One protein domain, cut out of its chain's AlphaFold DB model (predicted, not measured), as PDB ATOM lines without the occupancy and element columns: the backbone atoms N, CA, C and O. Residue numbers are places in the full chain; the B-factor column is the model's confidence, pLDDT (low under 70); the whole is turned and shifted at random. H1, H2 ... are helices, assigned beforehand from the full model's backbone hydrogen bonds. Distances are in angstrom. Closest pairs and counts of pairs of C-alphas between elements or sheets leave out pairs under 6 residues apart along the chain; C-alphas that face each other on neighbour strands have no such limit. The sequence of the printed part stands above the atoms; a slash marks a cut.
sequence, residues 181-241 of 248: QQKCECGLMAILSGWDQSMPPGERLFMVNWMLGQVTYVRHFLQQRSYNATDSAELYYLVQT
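AT A GLANCE: This is residues 181 to 241 of the 248 residues of the protein "RnhA protein" of Symbiodinium sp. CCMP2456 (UniProt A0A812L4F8). Two longer helices, H1 and H2, pass each other aslant in opposite ways at 44 degrees, coming closest at Gly 187 and Met 211, and two shorter helices, H3 and H4, make up the rest of a small helical cluster. H3 packs on residues 184 to 188 of H1 after a sharp turn from H2, while H4 packs steeply on H2 and brings its last residues to the last residues of H1. The printed part has 61 residues with four named helices in the order H1, H2, H3, H4 and no named strand, and its class is all helix. It is compact, with a radius of gyration of the C-alphas of 10.5 A, and rounded, with spans of 29 by 24 by 18 A.

IN THESE COORDINATES: H1 covers residues 181 to 193 and begins at C-alpha 181, at (4.549, -5.916, -4.355); it is 17.9 A from first to last C-alpha. H2, residues 201 to 214, is the longest helix, 19.9 A, and begins at C-alpha 201, at (24.026, 7.801, 6.301). H3 covers residues 216 to 223, 10.7 A. H4, residues 232 to 240, measures 12.2 A and ends at C-alpha 240, at (26.660, -0.932, 4.397).

HOW THE PARTS SIT: H1 and H2 are close but not clearly touching, and their closest C-alphas, those of Gly 187 and Met 211, are 6.2 A apart. Their lines stand at a steep tilt of 44 degrees, opposite ways. H1 touches H3 with residues 184 to 188 alone, at a shallow tilt of 30 degrees, the same way; the closest C-alphas, of Leu 188 and Val 218, are 6.4 A apart. H1 and H4 touch only at their ends, H1 with residues 190 to 193 alone, and the closest C-alphas, of Ile 191 and Val 239, are 5.9 A apart; the tilt is a steep 64 degrees, the same way. H2 and H3 only just touch, with 3 pairs of C-alphas within 8 A, and only at the corner by their link, H2 with residues 211 to 212 alone. Their closest C-alphas, of Leu 212 and Arg 219, are 6.1 A apart, and their lines are about perpendicular at 74 degrees. H2 touches H4 with 9 pairs of C-alphas within 8 A, the closest being Asn 209 and Ser 232 at 5.9 A, at a steep tilt of 60 degrees, opposite ways. H3 and H4 are apart. In H1, H2, H3 and H4 every O i to N i+4 pair is within hydrogen-bond range.

THE WHOLE: The two C-alphas farthest apart, those of Ser 198 and Gln 224, are 30.2 A apart. The printed part has no cut. The link from H2 to H3 is tight, those from H1 to H2 and from H3 to H4 are short, and no link is long. The mean pLDDT of the printed part is 70.6; 21 residues are under 70, among them residues 229 to 241, and H4 has a mean of 63.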
ATOM      1  N   GLN A 181       3.491  -5.198  -3.650       68.75
ATOM      2  CA  GLN A 181       4.549  -5.916  -4.355       68.75
ATOM      3  C   GLN A 181       5.769  -5.018  -4.598       68.75
ATOM      4  O   GLN A 181       6.889  -5.396  -4.256       68.75
ATOM      5  N   GLN A 182       5.563  -3.789  -5.086       66.69
ATOM      6  CA  GLN A 182       6.653  -2.830  -5.277       66.69
ATOM      7  C   GLN A 182       7.400  -2.537  -3.973       66.69
ATOM      8  O   GLN A 182       8.629  -2.500  -3.978       66.69
ATOM      9  N   LYS A 183       6.697  -2.346  -2.845       71.50
ATOM     10  CA  LYS A 183       7.341  -2.148  -1.532       71.50
ATOM     11  C   LYS A 183       8.223  -3.346  -1.159       71.50
ATOM     12  O   LYS A 183       9.348  -3.141  -0.701       71.50
ATOM     13  N   CYS A 184       7.736  -4.568  -1.385       70.69
ATOM     14  CA  CYS A 184       8.472  -5.799  -1.095       70.69
ATOM     15  C   CYS A 184       9.733  -5.930  -1.955       70.69
ATOM     16  O   CYS A 184      10.822  -6.115  -1.416       70.69
ATOM     17  N   GLU A 185       9.607  -5.773  -3.274       66.88
ATOM     18  CA  GLU A 185      10.736  -5.861  -4.210       66.88
ATOM     19  C   GLU A 185      11.784  -4.778  -3.937       66.88
ATOM     20  O   GLU A 185      12.981  -5.057  -3.906       66.88
ATOM     21  N   CYS A 186      11.339  -3.547  -3.666       66.12
ATOM     22  CA  CYS A 186      12.209  -2.430  -3.305       66.12
ATOM     23  C   CYS A 186      13.003  -2.703  -2.022       66.12
ATOM     24  O   CYS A 186      14.211  -2.472  -1.987       66.12
ATOM     25  N   GLY A 187      12.331  -3.180  -0.970       71.44
ATOM     26  CA  GLY A 187      12.983  -3.467   0.305       71.44
ATOM     27  C   GLY A 187      13.970  -4.629   0.206       71.44
ATOM     28  O   GLY A 187      15.091  -4.547   0.703       71.44
ATOM     29  N   LEU A 188      13.591  -5.685  -0.516       72.38
ATOM     30  CA  LEU A 188      14.470  -6.824  -0.755       72.38
ATOM     31  C   LEU A 188      15.706  -6.424  -1.572       72.38
ATOM     32  O   LEU A 188      16.816  -6.835  -1.242       72.38
ATOM     33  N   MET A 189      15.531  -5.592  -2.603       70.38
ATOM     34  CA  MET A 189      16.644  -5.101  -3.412       70.38
ATOM     35  C   MET A 189      17.642  -4.314  -2.559       70.38
ATOM     36  O   MET A 189      18.837  -4.596  -2.634       70.38
ATOM     37  N   ALA A 190      17.172  -3.410  -1.697       71.56
ATOM     38  CA  ALA A 190      18.049  -2.655  -0.803       71.56
ATOM     39  C   ALA A 190      18.861  -3.574   0.128       71.56
ATOM     40  O   ALA A 190      20.053  -3.365   0.313       71.56
ATOM     41  N   ILE A 191      18.249  -4.634   0.666       73.06
ATOM     42  CA  ILE A 191      18.939  -5.593   1.547       73.06
ATOM     43  C   ILE A 191      19.972  -6.429   0.793       73.06
ATOM     44  O   ILE A 191      21.056  -6.676   1.310       73.06
ATOM     45  N   LEU A 192      19.635  -6.894  -0.412       70.44
ATOM     46  CA  LEU A 192      20.486  -7.811  -1.172       70.44
ATOM     47  C   LEU A 192      21.613  -7.114  -1.940       70.44
ATOM     48  O   LEU A 192      22.628  -7.745  -2.218       70.44
ATOM     49  N   SER A 193      21.427  -5.850  -2.321       69.06
ATOM     50  CA  SER A 193      22.385  -5.094  -3.144       69.06
ATOM     51  C   SER A 193      23.073  -3.943  -2.408       69.06
ATOM     52  O   SER A 193      24.005  -3.350  -2.948       69.06
ATOM     53  N   GLY A 194      22.642  -3.619  -1.187       69.94
ATOM     54  CA  GLY A 194      23.146  -2.472  -0.438       69.94
ATOM     55  C   GLY A 194      22.407  -1.166  -0.759       69.94
ATOM     56  O   GLY A 194      21.384  -1.139  -1.452       69.94
ATOM     57  N   TRP A 195      22.954  -0.052  -0.272       72.75
ATOM     58  CA  TRP A 195      22.477   1.304  -0.574       72.75
ATOM     59  C   TRP A 195      23.373   1.998  -1.602       72.75
ATOM     60  O   TRP A 195      24.576   1.748  -1.642       72.75
ATOM     61  N   ASP A 196      22.818   2.947  -2.361       70.25
ATOM     62  CA  ASP A 196      23.631   3.827  -3.206       70.25
ATOM     63  C   ASP A 196      24.679   4.577  -2.361       70.25
ATOM     64  O   ASP A 196      24.365   5.181  -1.326       70.25
ATOM     65  N   GLN A 197      25.928   4.568  -2.832       69.31
ATOM     66  CA  GLN A 197      27.055   5.273  -2.225       69.31
ATOM     67  C   GLN A 197      26.799   6.782  -2.105       69.31
ATOM     68  O   GLN A 197      27.302   7.397  -1.166       69.31
ATOM     69  N   SER A 198      25.976   7.360  -2.989       71.50
ATOM     70  CA  SER A 198      25.598   8.779  -2.954       71.50
ATOM     71  C   SER A 198      24.618   9.141  -1.825       71.50
ATOM     72  O   SER A 198      24.528  10.305  -1.431       71.50
ATOM     73  N   MET A 199      23.896   8.157  -1.276       70.12
ATOM     74  CA  MET A 199      22.866   8.392  -0.264       70.12
ATOM     75  C   MET A 199      23.489   8.649   1.118       70.12
ATOM     76  O   MET A 199      24.296   7.835   1.574       70.12
ATOM     77  N   PRO A 200      23.106   9.716   1.840       73.00
ATOM     78  CA  PRO A 200      23.691  10.025   3.135       73.00
ATOM     79  C   PRO A 200      23.330   8.982   4.214       73.00
ATOM     80  O   PRO A 200      22.222   8.436   4.217       73.00
ATOM     81  N   PRO A 201      24.224   8.745   5.197       72.00
ATOM     82  CA  PRO A 201      24.026   7.801   6.301       72.00
ATOM     83  C   PRO A 201      22.676   7.899   7.025       72.00
ATOM     84  O   PRO A 201      22.059   6.872   7.301       72.00
ATOM     85  N   GLY A 202      22.208   9.120   7.305       70.56
ATOM     86  CA  GLY A 202      20.939   9.350   8.001       70.56
ATOM     87  C   GLY A 202      19.709   8.981   7.168       70.56
ATOM     88  O   GLY A 202      18.735   8.463   7.709       70.56
ATOM     89  N   GLU A 203      19.763   9.176   5.849       71.12
ATOM     90  CA  GLU A 203      18.673   8.808   4.937       71.12
ATOM     91  C   GLU A 203      18.583   7.289   4.775       71.12
ATOM     92  O   GLU A 203      17.490   6.728   4.823       71.12
ATOM     93  N   ARG A 204      19.729   6.601   4.719       74.31
ATOM     94  CA  ARG A 204      19.782   5.132   4.735       74.31
ATOM     95  C   ARG A 204      19.151   4.558   6.004       74.31
ATOM     96  O   ARG A 204      18.311   3.669   5.918       74.31
ATOM     97  N   LEU A 205      19.503   5.087   7.181       74.12
ATOM     98  CA  LEU A 205      18.928   4.633   8.454       74.12
ATOM     99  C   LEU A 205      17.416   4.893   8.520       74.12
ATOM    100  O   LEU A 205      16.656   4.044   8.986       74.12
ATOM    101  N   PHE A 206      16.960   6.041   8.011       75.00
ATOM    102  CA  PHE A 206      15.534   6.330   7.873       75.00
ATOM    103  C   PHE A 206      14.832   5.304   6.974       75.00
ATOM    104  O   PHE A 206      13.793   4.770   7.356       75.00
ATOM    105  N   MET A 207      15.413   4.971   5.818       75.25
ATOM    106  CA  MET A 207      14.849   3.972   4.910       75.25
ATOM    107  C   MET A 207      14.829   2.561   5.511       75.25
ATOM    108  O   MET A 207      13.858   1.842   5.292       75.25
ATOM    109  N   VAL A 208      15.838   2.177   6.303       77.31
ATOM    110  CA  VAL A 208      15.835   0.911   7.063       77.31
ATOM    111  C   VAL A 208      14.688   0.894   8.073       77.31
ATOM    112  O   VAL A 208      13.903  -0.051   8.081       77.31
ATOM    113  N   ASN A 209      14.539   1.947   8.878       76.38
ATOM    114  CA  ASN A 209      13.446   2.058   9.851       76.38
ATOM    115  C   ASN A 209      12.073   2.005   9.175       76.38
ATOM    116  O   ASN A 209      11.183   1.277   9.615       76.38
ATOM    117  N   TRP A 210      11.914   2.742   8.075       78.88
ATOM    118  CA  TRP A 210      10.696   2.723   7.280       78.88
ATOM    119  C   TRP A 210      10.414   1.318   6.740       78.88
ATOM    120  O   TRP A 210       9.320   0.798   6.924       78.88
ATOM    121  N   MET A 211      11.404   0.657   6.142       78.12
ATOM    122  CA  MET A 211      11.261  -0.684   5.575       78.12
ATOM    123  C   MET A 211      10.889  -1.723   6.638       78.12
ATOM    124  O   MET A 211       9.978  -2.518   6.417       78.12
ATOM    125  N   LEU A 212      11.538  -1.693   7.803       76.44
ATOM    126  CA  LEU A 212      11.228  -2.602   8.909       76.44
ATOM    127  C   LEU A 212       9.855  -2.338   9.516       76.44
ATOM    128  O   LEU A 212       9.205  -3.289   9.948       76.44
ATOM    129  N   GLY A 213       9.391  -1.088   9.528       73.00
ATOM    130  CA  GLY A 213       8.055  -0.725   9.995       73.00
ATOM    131  C   GLY A 213       6.938  -1.070   9.006       73.00
ATOM    132  O   GLY A 213       5.846  -1.431   9.433       73.00
ATOM    133  N   GLN A 214       7.215  -0.981   7.703       69.06
ATOM    134  CA  GLN A 214       6.193  -0.942   6.646       69.06
ATOM    135  C   GLN A 214       6.153  -2.177   5.742       69.06
ATOM    136  O   GLN A 214       5.202  -2.338   4.982       69.06
ATOM    137  N   VAL A 215       7.194  -3.015   5.750       74.12
ATOM    138  CA  VAL A 215       7.321  -4.152   4.828       74.12
ATOM    139  C   VAL A 215       7.468  -5.446   5.621       74.12
ATOM    140  O   VAL A 215       8.567  -5.937   5.881       74.12
ATOM    141  N   THR A 216       6.331  -6.035   5.983       73.81
ATOM    142  CA  THR A 216       6.250  -7.267   6.784       73.81
ATOM    143  C   THR A 216       7.022  -8.431   6.147       73.81
ATOM    144  O   THR A 216       7.721  -9.175   6.837       73.81
ATOM    145  N   TYR A 217       7.003  -8.532   4.813       72.94
ATOM    146  CA  TYR A 217       7.755  -9.546   4.068       72.94
ATOM    147  C   TYR A 217       9.270  -9.474   4.310       72.94
ATOM    148  O   TYR A 217       9.916 -10.496   4.537       72.94
ATOM    149  N   VAL A 218       9.841  -8.267   4.323       71.44
ATOM    150  CA  VAL A 218      11.269  -8.054   4.598       71.44
ATOM    151  C   VAL A 218      11.620  -8.511   6.012       71.44
ATOM    152  O   VAL A 218      12.639  -9.171   6.219       71.44
ATOM    153  N   ARG A 219      10.748  -8.227   6.983       74.94
ATOM    154  CA  ARG A 219      10.934  -8.661   8.371       74.94
ATOM    155  C   ARG A 219      10.997 -10.185   8.472       74.94
ATOM    156  O   ARG A 219      11.928 -10.719   9.069       74.94
ATOM    157  N   HIS A 220      10.063 -10.883   7.828       75.62
ATOM    158  CA  HIS A 220      10.064 -12.347   7.779       75.62
ATOM    159  C   HIS A 220      11.292 -12.910   7.061       75.62
ATOM    160  O   HIS A 220      11.906 -13.857   7.548       75.62
ATOM    161  N   PHE A 221      11.689 -12.309   5.938       74.62
ATOM    162  CA  PHE A 221      12.876 -12.711   5.185       74.62
ATOM    163  C   PHE A 221      14.160 -12.656   6.030       74.62
ATOM    164  O   PHE A 221      15.006 -13.550   5.931       74.62
ATOM    165  N   LEU A 222      14.292 -11.621   6.865       74.81
ATOM    166  CA  LEU A 222      15.417 -11.420   7.781       74.81
ATOM    167  C   LEU A 222      15.361 -12.376   8.981       74.81
ATOM    168  O   LEU A 222      16.363 -13.019   9.293       74.81
ATOM    169  N   GLN A 223      14.184 -12.549   9.588       77.19
ATOM    170  CA  GLN A 223      13.966 -13.492  10.696       77.19
ATOM    171  C   GLN A 223      14.283 -14.940  10.298       77.19
ATOM    172  O   GLN A 223      14.931 -15.660  11.054       77.19
ATOM    173  N   GLN A 224      13.894 -15.357   9.087       78.44
ATOM    174  CA  GLN A 224      14.220 -16.682   8.540       78.44
ATOM    175  C   GLN A 224      15.729 -16.926   8.393       78.44
ATOM    176  O   GLN A 224      16.160 -18.074   8.330       78.44
ATOM    177  N   ARG A 225      16.534 -15.859   8.336       73.25
ATOM    178  CA  ARG A 225      18.001 -15.897   8.233       73.25
ATOM    179  C   ARG A 225      18.697 -15.544   9.548       73.25
ATOM    180  O   ARG A 225      19.889 -15.266   9.544       73.25
ATOM    181  N   SER A 226      17.952 -15.560  10.655       74.88
ATOM    182  CA  SER A 226      18.449 -15.274  12.005       74.88
ATOM    183  C   SER A 226      18.947 -13.840  12.225       74.88
ATOM    184  O   SER A 226      19.673 -13.594  13.184       74.88
ATOM    185  N   TYR A 227      18.527 -12.880  11.393       72.19
ATOM    186  CA  TYR A 227      18.783 -11.457  11.627       72.19
ATOM    187  C   TYR A 227      17.718 -10.842  12.539       72.19
ATOM    188  O   TYR A 227      16.526 -11.155  12.425       72.19
ATOM    189  N   ASN A 228      18.129  -9.921  13.415       71.44
ATOM    190  CA  ASN A 228      17.202  -9.175  14.255       71.44
ATOM    191  C   ASN A 228      16.451  -8.130  13.420       71.44
ATOM    192  O   ASN A 228      16.946  -7.050  13.124       71.44
ATOM    193  N   ALA A 229      15.213  -8.449  13.048       65.31
ATOM    194  CA  ALA A 229      14.376  -7.581  12.222       65.31
ATOM    195  C   ALA A 229      13.642  -6.472  13.011       65.31
ATOM    196  O   ALA A 229      12.702  -5.863  12.496       65.31
ATOM    197  N   THR A 230      14.050  -6.241  14.263       66.19
ATOM    198  CA  THR A 230      13.507  -5.205  15.159       66.19
ATOM    199  C   THR A 230      14.524  -4.093  15.415       66.19
ATOM    200  O   THR A 230      14.130  -2.977  15.741       66.19
ATOM    201  N   ASP A 231      15.816  -4.385  15.248       69.75
ATOM    202  CA  ASP A 231      16.898  -3.427  15.449       69.75
ATOM    203  C   ASP A 231      17.420  -2.915  14.101       69.75
ATOM    204  O   ASP A 231      18.047  -3.636  13.320       69.75
ATOM    205  N   SER A 232      17.148  -1.645  13.811       66.94
ATOM    206  CA  SER A 232      17.617  -1.000  12.589       66.94
ATOM    207  C   SER A 232      19.117  -0.731  12.589       66.94
ATOM    208  O   SER A 232      19.681  -0.578  11.506       66.94
ATOM    209  N   ALA A 233      19.777  -0.709  13.752       64.56
ATOM    210  CA  ALA A 233      21.214  -0.490  13.845       64.56
ATOM    211  C   ALA A 233      22.005  -1.698  13.322       64.56
ATOM    212  O   ALA A 233      22.925  -1.520  12.526       64.56
ATOM    213  N   GLU A 234      21.623  -2.925  13.689       64.69
ATOM    214  CA  GLU A 234      22.284  -4.145  13.195       64.69
ATOM    215  C   GLU A 234      22.154  -4.296  11.675       64.69
ATOM    216  O   GLU A 234      23.126  -4.586  10.974       64.69
ATOM    217  N   LEU A 235      20.964  -4.028  11.138       66.00
ATOM    218  CA  LEU A 235      20.714  -4.106   9.699       66.00
ATOM    219  C   LEU A 235      21.379  -2.972   8.927       66.00
ATOM    220  O   LEU A 235      21.815  -3.170   7.796       66.00
ATOM    221  N   TYR A 236      21.510  -1.797   9.534       62.12
ATOM    222  CA  TYR A 236      22.240  -0.690   8.937       62.12
ATOM    223  C   TYR A 236      23.700  -1.063   8.637       62.12
ATOM    224  O   TYR A 236      24.180  -0.785   7.538       62.12
ATOM    225  N   TYR A 237      24.379  -1.753   9.557       63.91
ATOM    226  CA  TYR A 237      25.749  -2.227   9.336       63.91
ATOM    227  C   TYR A 237      25.829  -3.358   8.305       63.91
ATOM    228  O   TYR A 237      26.748  -3.376   7.487       63.91
ATOM    229  N   LEU A 238      24.840  -4.257   8.284       61.25
ATOM    230  CA  LEU A 238      24.772  -5.341   7.302       61.25
ATOM    231  C   LEU A 238      24.667  -4.801   5.864       61.25
ATOM    232  O   LEU A 238      25.365  -5.262   4.970       61.25
ATOM    233  N   VAL A 239      23.837  -3.777   5.652       60.69
ATOM    234  CA  VAL A 239      23.537  -3.220   4.320       60.69
ATOM    235  C   VAL A 239      24.568  -2.156   3.878       60.69
ATOM    236  O   VAL A 239      24.542  -1.678   2.744       60.69
ATOM    237  N   GLN A 240      25.508  -1.775   4.753       58.44
ATOM    238  CA  GLN A 240      26.660  -0.932   4.397       58.44
ATOM    239  C   GLN A 240      27.787  -1.701   3.701       58.44
ATOM    240  O   GLN A 240      28.581  -1.088   2.986       58.44
ATOM    241  N   THR A 241      27.879  -3.012   3.922       51.03
ATOM    242  CA  THR A 241      28.889  -3.839   3.260       51.03
ATOM    243  C   THR A 241      28.352  -4.263   1.904       51.03
ATOM    244  O   THR A 241      27.422  -5.056   1.808       51.03
TER     245      THR A 241